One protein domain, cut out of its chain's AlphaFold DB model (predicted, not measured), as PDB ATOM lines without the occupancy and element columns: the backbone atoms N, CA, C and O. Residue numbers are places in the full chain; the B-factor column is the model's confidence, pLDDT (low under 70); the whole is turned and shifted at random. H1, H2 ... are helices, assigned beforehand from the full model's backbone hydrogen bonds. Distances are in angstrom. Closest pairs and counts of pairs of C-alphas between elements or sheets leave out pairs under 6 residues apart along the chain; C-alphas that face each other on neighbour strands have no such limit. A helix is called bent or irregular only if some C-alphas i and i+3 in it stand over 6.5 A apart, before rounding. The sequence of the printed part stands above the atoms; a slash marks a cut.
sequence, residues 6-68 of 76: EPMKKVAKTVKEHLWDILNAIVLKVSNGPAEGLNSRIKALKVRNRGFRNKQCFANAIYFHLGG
ATOM      1  N   GLU A   6     -30.562 -29.876  -6.469       79.75
ATOM      2  CA  GLU A   6     -31.474 -31.027  -6.509       79.75
ATOM      3  C   GLU A   6     -32.529 -31.024  -5.394       79.75
ATOM      4  O   GLU A   6     -33.716 -31.140  -5.715       79.75
ATOM      5  N   PRO A   7     -32.184 -30.833  -4.103       85.38
ATOM      6  CA  PRO A   7     -33.206 -30.744  -3.068       85.38
ATOM      7  C   PRO A   7     -34.118 -29.524  -3.248       85.38
ATOM      8  O   PRO A   7     -35.311 -29.643  -2.980       85.38
ATOM      9  N   MET A   8     -33.628 -28.390  -3.768       87.06
ATOM     10  CA  MET A   8     -34.506 -27.245  -4.066       87.06
ATOM     11  C   MET A   8     -35.466 -27.531  -5.227       87.06
ATOM     12  O   MET A   8     -36.646 -27.200  -5.139       87.06
ATOM     13  N   LYS A   9     -35.002 -28.217  -6.280       87.38
ATOM     14  CA  LYS A   9     -35.855 -28.674  -7.391       87.38
ATOM     15  C   LYS A   9     -36.938 -29.638  -6.908       87.38
ATOM     16  O   LYS A   9     -38.079 -29.540  -7.351       87.38
ATOM     17  N   LYS A  10     -36.601 -30.543  -5.984       87.81
ATOM     18  CA  LYS A  10     -37.566 -31.480  -5.393       87.81
ATOM     19  C   LYS A  10     -38.657 -30.745  -4.616       87.81
ATOM     20  O   LYS A  10     -39.829 -31.017  -4.839       87.81
ATOM     21  N   VAL A  11     -38.276 -29.778  -3.780       86.62
ATOM     22  CA  VAL A  11     -39.236 -28.934  -3.048       86.62
ATOM     23  C   VAL A  11     -40.136 -28.168  -4.017       86.62
ATOM     24  O   VAL A  11     -41.352 -28.206  -3.867       86.62
ATOM     25  N   ALA A  12     -39.569 -27.543  -5.053       88.44
ATOM     26  CA  ALA A  12     -40.349 -26.822  -6.058       88.44
ATOM     27  C   ALA A  12     -41.351 -27.734  -6.790       88.44
ATOM     28  O   ALA A  12     -42.486 -27.329  -7.040       88.44
ATOM     29  N   LYS A  13     -40.961 -28.980  -7.093       91.62
ATOM     30  CA  LYS A  13     -41.855 -29.973  -7.701       91.62
ATOM     31  C   LYS A  13     -43.017 -30.331  -6.768       91.62
ATOM     32  O   LYS A  13     -44.158 -30.269  -7.208       91.62
ATOM     33  N   THR A  14     -42.744 -30.595  -5.492       90.88
ATOM     34  CA  THR A  14     -43.784 -30.899  -4.494       90.88
ATOM     35  C   THR A  14     -44.752 -29.730  -4.295       90.88
ATOM     36  O   THR A  14     -45.959 -29.937  -4.225       90.88
ATOM     37  N   VAL A  15     -44.249 -28.490  -4.264       89.12
ATOM     38  CA  VAL A  15     -45.106 -27.293  -4.184       89.12
ATOM     39  C   VAL A  15     -45.990 -27.168  -5.424       89.12
ATOM     40  O   VAL A  15     -47.166 -26.851  -5.294       89.12
ATOM     41  N   LYS A  16     -45.459 -27.452  -6.620       91.00
ATOM     42  CA  LYS A  16     -46.243 -27.427  -7.862       91.00
ATOM     43  C   LYS A  16     -47.326 -28.512  -7.890       91.00
ATOM     44  O   LYS A  16     -48.425 -28.240  -8.357       91.00
ATOM     45  N   GLU A  17     -47.023 -29.712  -7.399       93.69
ATOM     46  CA  GLU A  17     -47.964 -30.842  -7.336       93.69
ATOM     47  C   GLU A  17     -49.131 -30.578  -6.369       93.69
ATOM     48  O   GLU A  17     -50.261 -30.944  -6.678       93.69
ATOM     49  N   HIS A  18     -48.886 -29.881  -5.254       90.50
ATOM     50  CA  HIS A  18     -49.883 -29.609  -4.206       90.50
ATOM     51  C   HIS A  18     -50.355 -28.148  -4.143       90.50
ATOM     52  O   HIS A  18     -50.943 -27.720  -3.151       90.50
ATOM     53  N   LEU A  19     -50.104 -27.353  -5.188       88.31
ATOM     54  CA  LEU A  19     -50.366 -25.910  -5.179       88.31
ATOM     55  C   LEU A  19     -51.833 -25.576  -4.866       88.31
ATOM     56  O   LEU A  19     -52.109 -24.645  -4.115       88.31
ATOM     57  N   TRP A  20     -52.765 -26.357  -5.412       88.62
ATOM     58  CA  TRP A  20     -54.199 -26.173  -5.189       88.62
ATOM     59  C   TRP A  20     -54.612 -26.441  -3.743       88.62
ATOM     60  O   TRP A  20     -55.375 -25.664  -3.178       88.62
ATOM     61  N   ASP A  21     -54.056 -27.480  -3.118       86.25
ATOM     62  CA  ASP A  21     -54.318 -27.795  -1.712       86.25
ATOM     63  C   ASP A  21     -53.764 -26.702  -0.790       86.25
ATOM     64  O   ASP A  21     -54.416 -26.314   0.179       86.25
ATOM     65  N   ILE A  22     -52.589 -26.152  -1.123       86.81
ATOM     66  CA  ILE A  22     -51.974 -25.035  -0.393       86.81
ATOM     67  C   ILE A  22     -52.860 -23.788  -0.482       86.81
ATOM     68  O   ILE A  22     -53.146 -23.158   0.536       86.81
ATOM     69  N   LEU A  23     -53.326 -23.440  -1.685       89.06
ATOM     70  CA  LEU A  23     -54.224 -22.300  -1.883       89.06
ATOM     71  C   LEU A  23     -55.551 -22.497  -1.142       89.06
ATOM     72  O   LEU A  23     -55.999 -21.586  -0.446       89.06
ATOM     73  N   ASN A  24     -56.134 -23.693  -1.215       89.62
ATOM     74  CA  ASN A  24     -57.355 -24.025  -0.487       89.62
ATOM     75  C   ASN A  24     -57.156 -23.926   1.028       89.62
ATOM     76  O   ASN A  24     -58.008 -23.362   1.707       89.62
ATOM     77  N   ALA A  25     -56.029 -24.393   1.569       85.62
ATOM     78  CA  ALA A  25     -55.725 -24.269   2.993       85.62
ATOM     79  C   ALA A  25     -55.620 -22.800   3.444       85.62
ATOM     80  O   ALA A  25     -56.102 -22.461   4.526       85.62
ATOM     81  N   ILE A  26     -55.048 -21.925   2.607       84.50
ATOM     82  CA  ILE A  26     -54.957 -20.478   2.872       84.50
ATOM     83  C   ILE A  26     -56.349 -19.833   2.839       84.50
ATOM     84  O   ILE A  26     -56.706 -19.105   3.766       84.50
ATOM     85  N   VAL A  27     -57.149 -20.119   1.807       88.81
ATOM     86  CA  VAL A  27     -58.510 -19.570   1.647       88.81
ATOM     87  C   VAL A  27     -59.424 -20.025   2.783       88.81
ATOM     88  O   VAL A  27     -60.129 -19.212   3.380       88.81
ATOM     89  N   LEU A  28     -59.371 -21.312   3.127       87.69
ATOM     90  CA  LEU A  28     -60.157 -21.918   4.200       87.69
ATOM     91  C   LEU A  28     -59.585 -21.626   5.599       87.69
ATOM     92  O   LEU A  28     -60.171 -22.054   6.592       87.69
ATOM     93  N   LYS A  29     -58.454 -20.906   5.692       82.88
ATOM     94  CA  LYS A  29     -57.731 -20.587   6.939       82.88
ATOM     95  C   LYS A  29     -57.522 -21.816   7.828       82.88
ATOM     96  O   LYS A  29     -57.660 -21.752   9.052       82.88
ATOM     97  N   VAL A  30     -57.197 -22.948   7.209       81.00
ATOM     98  CA  VAL A  30     -56.986 -24.206   7.926       81.00
ATOM     99  C   VAL A  30     -55.690 -24.101   8.721       81.00
ATOM    100  O   VAL A  30     -54.621 -23.837   8.174       81.00
ATOM    101  N   SER A  31     -55.785 -24.323  10.029       77.69
ATOM    102  CA  SER A  31     -54.622 -24.373  10.911       77.69
ATOM    103  C   SER A  31     -54.106 -25.804  11.024       77.69
ATOM    104  O   SER A  31     -54.842 -26.702  11.429       77.69
ATOM    105  N   ASN A  32     -52.818 -26.010  10.738       79.56
ATOM    106  CA  ASN A  32     -52.127 -27.276  11.012       79.56
ATOM    107  C   ASN A  32     -51.797 -27.459  12.511       79.56
ATOM    108  O   ASN A  32     -51.298 -28.507  12.918       79.56
ATOM    109  N   GLY A  33     -52.089 -26.458  13.352       80.44
ATOM    110  CA  GLY A  33     -51.747 -26.448  14.776       80.44
ATOM    111  C   GLY A  33     -52.244 -27.673  15.564       80.44
ATOM    112  O   GLY A  33     -51.445 -28.278  16.283       80.44
ATOM    113  N   PRO A  34     -53.511 -28.114  15.422       81.50
ATOM    114  CA  PRO A  34     -53.996 -29.321  16.094       81.50
ATOM    115  C   PRO A  34     -53.236 -30.592  15.680       81.50
ATOM    116  O   PRO A  34     -52.882 -31.412  16.530       81.50
ATOM    117  N   ALA A  35     -52.936 -30.744  14.387       79.12
ATOM    118  CA  ALA A  35     -52.201 -31.893  13.863       79.12
ATOM    119  C   ALA A  35     -50.731 -31.888  14.320       79.12
ATOM    120  O   ALA A  35     -50.194 -32.927  14.710       79.12
ATOM    121  N   GLU A  36     -50.088 -30.721  14.359       79.31
ATOM    122  CA  GLU A  36     -48.736 -30.550  14.905       79.31
ATOM    123  C   GLU A  36     -48.676 -30.823  16.410       79.31
ATOM    124  O   GLU A  36     -47.729 -31.461  16.887       79.31
ATOM    125  N   GLY A  37     -49.705 -30.412  17.155       82.81
ATOM    126  CA  GLY A  37     -49.858 -30.730  18.573       82.81
ATOM    127  C   GLY A  37     -49.942 -32.239  18.813       82.81
ATOM    128  O   GLY A  37     -49.210 -32.781  19.648       82.81
ATOM    129  N   LEU A  38     -50.762 -32.946  18.031       81.12
ATOM    130  CA  LEU A  38     -50.836 -34.410  18.068       81.12
ATOM    131  C   LEU A  38     -49.493 -35.057  17.713       81.12
ATOM    132  O   LEU A  38     -49.008 -35.914  18.456       81.12
ATOM    133  N   ASN A  39     -48.844 -34.609  16.637       82.94
ATOM    134  CA  ASN A  39     -47.555 -35.149  16.208       82.94
ATOM    135  C   ASN A  39     -46.458 -34.934  17.273       82.94
ATOM    136  O   ASN A  39     -45.616 -35.804  17.509       82.94
ATOM    137  N   SER A  40     -46.500 -33.804  17.981       82.44
ATOM    138  CA  SER A  40     -45.578 -33.492  19.080       82.44
ATOM    139  C   SER A  40     -45.819 -34.381  20.301       82.44
ATOM    140  O   SER A  40     -44.861 -34.914  20.869       82.44
ATOM    141  N   ARG A  41     -47.086 -34.637  20.662       80.19
ATOM    142  CA  ARG A  41     -47.456 -35.588  21.730       80.19
ATOM    143  C   ARG A  41     -47.011 -37.011  21.396       80.19
ATOM    144  O   ARG A  41     -46.428 -37.679  22.252       80.19
ATOM    145  N   ILE A  42     -47.206 -37.455  20.154       79.62
ATOM    146  CA  ILE A  42     -46.745 -38.769  19.675       79.62
ATOM    147  C   ILE A  42     -45.217 -38.860  19.727       79.62
ATOM    148  O   ILE A  42     -44.669 -39.867  20.179       79.62
ATOM    149  N   LYS A  43     -44.501 -37.803  19.327       82.31
ATOM    150  CA  LYS A  43     -43.034 -37.757  19.411       82.31
ATOM    151  C   LYS A  43     -42.546 -37.812  20.863       82.31
ATOM    152  O   LYS A  43     -41.620 -38.568  21.150       82.31
ATOM    153  N   ALA A  44     -43.195 -37.096  21.782       81.19
ATOM    154  CA  ALA A  44     -42.895 -37.159  23.214       81.19
ATOM    155  C   ALA A  44     -43.151 -38.561  23.792       81.19
ATOM    156  O   ALA A  44     -42.323 -39.094  24.530       81.19
ATOM    157  N   LEU A  45     -44.256 -39.204  23.400       73.38
ATOM    158  CA  LEU A  45     -44.525 -40.613  23.694       73.38
ATOM    159  C   LEU A  45     -43.428 -41.519  23.130       73.38
ATOM    160  O   LEU A  45     -42.987 -42.424  23.825       73.38
ATOM    161  N   LYS A  46     -42.938 -41.282  21.909       73.50
ATOM    162  CA  LYS A  46     -41.873 -42.093  21.298       73.50
ATOM    163  C   LYS A  46     -40.553 -41.968  22.050       73.50
ATOM    164  O   LYS A  46     -39.867 -42.967  22.230       73.50
ATOM    165  N   VAL A  47     -40.205 -40.760  22.498       73.94
ATOM    166  CA  VAL A  47     -39.002 -40.512  23.307       73.94
ATOM    167  C   VAL A  47     -39.118 -41.187  24.671       73.94
ATOM    168  O   VAL A  47     -38.190 -41.887  25.061       73.94
ATOM    169  N   ARG A  48     -40.266 -41.062  25.352       64.69
ATOM    170  CA  ARG A  48     -40.529 -41.775  26.616       64.69
ATOM    171  C   ARG A  48     -40.513 -43.292  26.444       64.69
ATOM    172  O   ARG A  48     -40.018 -44.002  27.308       64.69
ATOM    173  N   ASN A  49     -40.982 -43.781  25.299       59.91
ATOM    174  CA  ASN A  49     -41.040 -45.204  24.990       59.91
ATOM    175  C   ASN A  49     -39.769 -45.765  24.321       59.91
ATOM    176  O   ASN A  49     -39.779 -46.916  23.886       59.91
ATOM    177  N   ARG A  50     -38.655 -45.016  24.249       58.78
ATOM    178  CA  ARG A  50     -37.375 -45.514  23.691       58.78
ATOM    179  C   ARG A  50     -36.791 -46.728  24.437       58.78
ATOM    180  O   ARG A  50     -35.866 -47.337  23.916       58.78
ATOM    181  N   GLY A  51     -37.336 -47.091  25.603       58.81
ATOM    182  CA  GLY A  51     -37.016 -48.322  26.336       58.81
ATOM    183  C   GLY A  51     -37.896 -49.542  26.010       58.81
ATOM    184  O   GLY A  51     -37.597 -50.635  26.484       58.81
ATOM    185  N   PHE A  52     -38.964 -49.410  25.210       55.19
ATOM    186  CA  PHE A  52     -39.861 -50.534  24.907       55.19
ATOM    187  C   PHE A  52     -39.366 -51.340  23.704       55.19
ATOM    188  O   PHE A  52     -39.288 -50.851  22.578       55.19
ATOM    189  N   ARG A  53     -39.085 -52.624  23.945       55.56
ATOM    190  CA  ARG A  53     -38.632 -53.613  22.952       55.56
ATOM    191  C   ARG A  53     -39.703 -53.988  21.909       55.56
ATOM    192  O   ARG A  53     -39.368 -54.618  20.912       55.56
ATOM    193  N   ASN A  54     -40.972 -53.613  22.120       65.38
ATOM    194  CA  ASN A  54     -42.118 -54.046  21.311       65.38
ATOM    195  C   ASN A  54     -42.977 -52.857  20.813       65.38
ATOM    196  O   ASN A  54     -43.411 -52.008  21.594       65.38
ATOM    197  N   LYS A  55     -43.266 -52.827  19.502       66.88
ATOM    198  CA  LYS A  55     -44.086 -51.801  18.825       66.88
ATOM    199  C   LYS A  55     -45.550 -51.793  19.289       66.88
ATOM    200  O   LYS A  55     -46.179 -50.739  19.260       66.88
ATOM    201  N   GLN A  56     -46.079 -52.934  19.733       68.88
ATOM    202  CA  GLN A  56     -47.459 -53.044  20.228       68.88
ATOM    203  C   GLN A  56     -47.667 -52.236  21.519       68.88
ATOM    204  O   GLN A  56     -48.670 -51.543  21.661       68.88
ATOM    205  N   CYS A  57     -46.675 -52.221  22.417       67.12
ATOM    206  CA  CYS A  57     -46.736 -51.425  23.648       67.12
ATOM    207  C   CYS A  57     -46.754 -49.917  23.350       67.12
ATOM    208  O   CYS A  57     -47.441 -49.159  24.029       67.12
ATOM    209  N   PHE A  58     -46.057 -49.481  22.295       68.88
ATOM    210  CA  PHE A  58     -46.074 -48.088  21.854       68.88
ATOM    211  C   PHE A  58     -47.450 -47.662  21.323       68.88
ATOM    212  O   PHE A  58     -47.938 -46.591  21.684       68.88
ATOM    213  N   ALA A  59     -48.094 -48.506  20.510       73.38
ATOM    214  CA  ALA A  59     -49.451 -48.255  20.026       73.38
ATOM    215  C   ALA A  59     -50.456 -48.188  21.188       73.38
ATOM    216  O   ALA A  59     -51.225 -47.232  21.273       73.38
ATOM    217  N   ASN A  60     -50.386 -49.130  22.135       72.06
ATOM    218  CA  ASN A  60     -51.259 -49.139  23.312       72.06
ATOM    219  C   ASN A  60     -51.066 -47.891  24.188       72.06
ATOM    220  O   ASN A  60     -52.050 -47.300  24.621       72.06
ATOM    221  N   ALA A  61     -49.827 -47.429  24.392       69.31
ATOM    222  CA  ALA A  61     -49.549 -46.202  25.143       69.31
ATOM    223  C   ALA A  61     -50.113 -44.943  24.457       69.31
ATOM    224  O   ALA A  61     -50.595 -44.034  25.136       69.31
ATOM    225  N   ILE A  62     -50.084 -44.887  23.119       72.25
ATOM    226  CA  ILE A  62     -50.740 -43.822  22.346       72.25
ATOM    227  C   ILE A  62     -52.251 -43.871  22.582       72.25
ATOM    228  O   ILE A  62     -52.817 -42.858  22.983       72.25
ATOM    229  N   TYR A  63     -52.898 -45.025  22.408       74.31
ATOM    230  CA  TYR A  63     -54.340 -45.162  22.648       74.31
ATOM    231  C   TYR A  63     -54.738 -44.838  24.095       74.31
ATOM    232  O   TYR A  63     -55.756 -44.188  24.315       74.31
ATOM    233  N   PHE A  64     -53.913 -45.192  25.081       68.62
ATOM    234  CA  PHE A  64     -54.158 -44.879  26.489       68.62
ATOM    235  C   PHE A  64     -54.044 -43.369  26.776       68.62
ATOM    236  O   PHE A  64     -54.915 -42.781  27.407       68.62
ATOM    237  N   HIS A  65     -52.996 -42.701  26.279       67.44
ATOM    238  CA  HIS A  65     -52.746 -41.276  26.562       67.44
ATOM    239  C   HIS A  65     -53.510 -40.292  25.663       67.44
ATOM    240  O   HIS A  65     -53.619 -39.110  26.003       67.44
ATOM    241  N   LEU A  66     -53.957 -40.730  24.484       66.75
ATOM    242  CA  LEU A  66     -54.618 -39.885  23.481       66.75
ATOM    243  C   LEU A  66     -56.054 -40.323  23.168       66.75
ATOM    244  O   LEU A  66     -56.818 -39.496  22.684       66.75
ATOM    245  N   GLY A  67     -56.419 -41.580  23.434       66.12
ATOM    246  CA  GLY A  67     -57.736 -42.152  23.128       66.12
ATOM    247  C   GLY A  67     -58.686 -42.285  24.323       66.12
ATOM    248  O   GLY A  67     -59.814 -42.722  24.132       66.12
ATOM    249  N   GLY A  68     -58.269 -41.920  25.543       62.72
ATOM    250  CA  GLY A  68     -59.152 -41.886  26.721       62.72
ATOM    251  C   GLY A  68     -59.582 -43.257  27.264       62.72
ATOM    252  O   GLY A  68     -60.513 -43.338  28.062       62.72
TER     253      GLY A  68
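AT A GLANCE: This is residues 6 to 68 of the 76 residues of the protein "Transposase" of Candidatus Kentron sp. FW (UniProt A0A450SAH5). An open, flat run of helices: H3 and H4 form a V, and H1 then H2 make an arm, whose residues 6 to 21 and 23 to 27 stick out. The printed part, all helix, has 63 residues with four named helices, H1 to H4. It is extended, with radius of gyration of the C-alphas 17.2 A and spans 41 by 32 by 15 A.

HOW THE PARTS SIT: H1, residues 6 to 17, and H2, residues 19 to 27, meet only through their link. H2 is apart from H3, residues 33 to 51. H4, residues 55 to 66, touches H3 at a steep tilt of 45 degrees, opposite ways; their closest C-alphas, of Asn 49 and Phe 58, are 6.6 A apart. H3 touches H4 with residues 42 to 49 alone, and H4 touches H3 with residues 58 to 62 alone. Every O i to N i+4 pair is within hydrogen-bond range in H1, H2 and H4, and 14 of 15 in H3.

IN THESE COORDINATES: H1, 16.5 A long, begins at C-alpha 6 (-31.474, -31.027, -6.509). H2 measures 12.4 A. H3, 28.8 A, is irregular: C-alphas 48 and 51 are 7.4 A apart. H4, 16.6 A, ends at C-alpha 66 (-54.618, -39.885, 23.481).

THE WHOLE: The printed part has no cut, and its three links are tight. The C-alphas farthest apart, of Val 27 and Arg 53, are 44.8 A apart. pLDDT is under 70 at residues 48 to 58, 61 and 64 to 68.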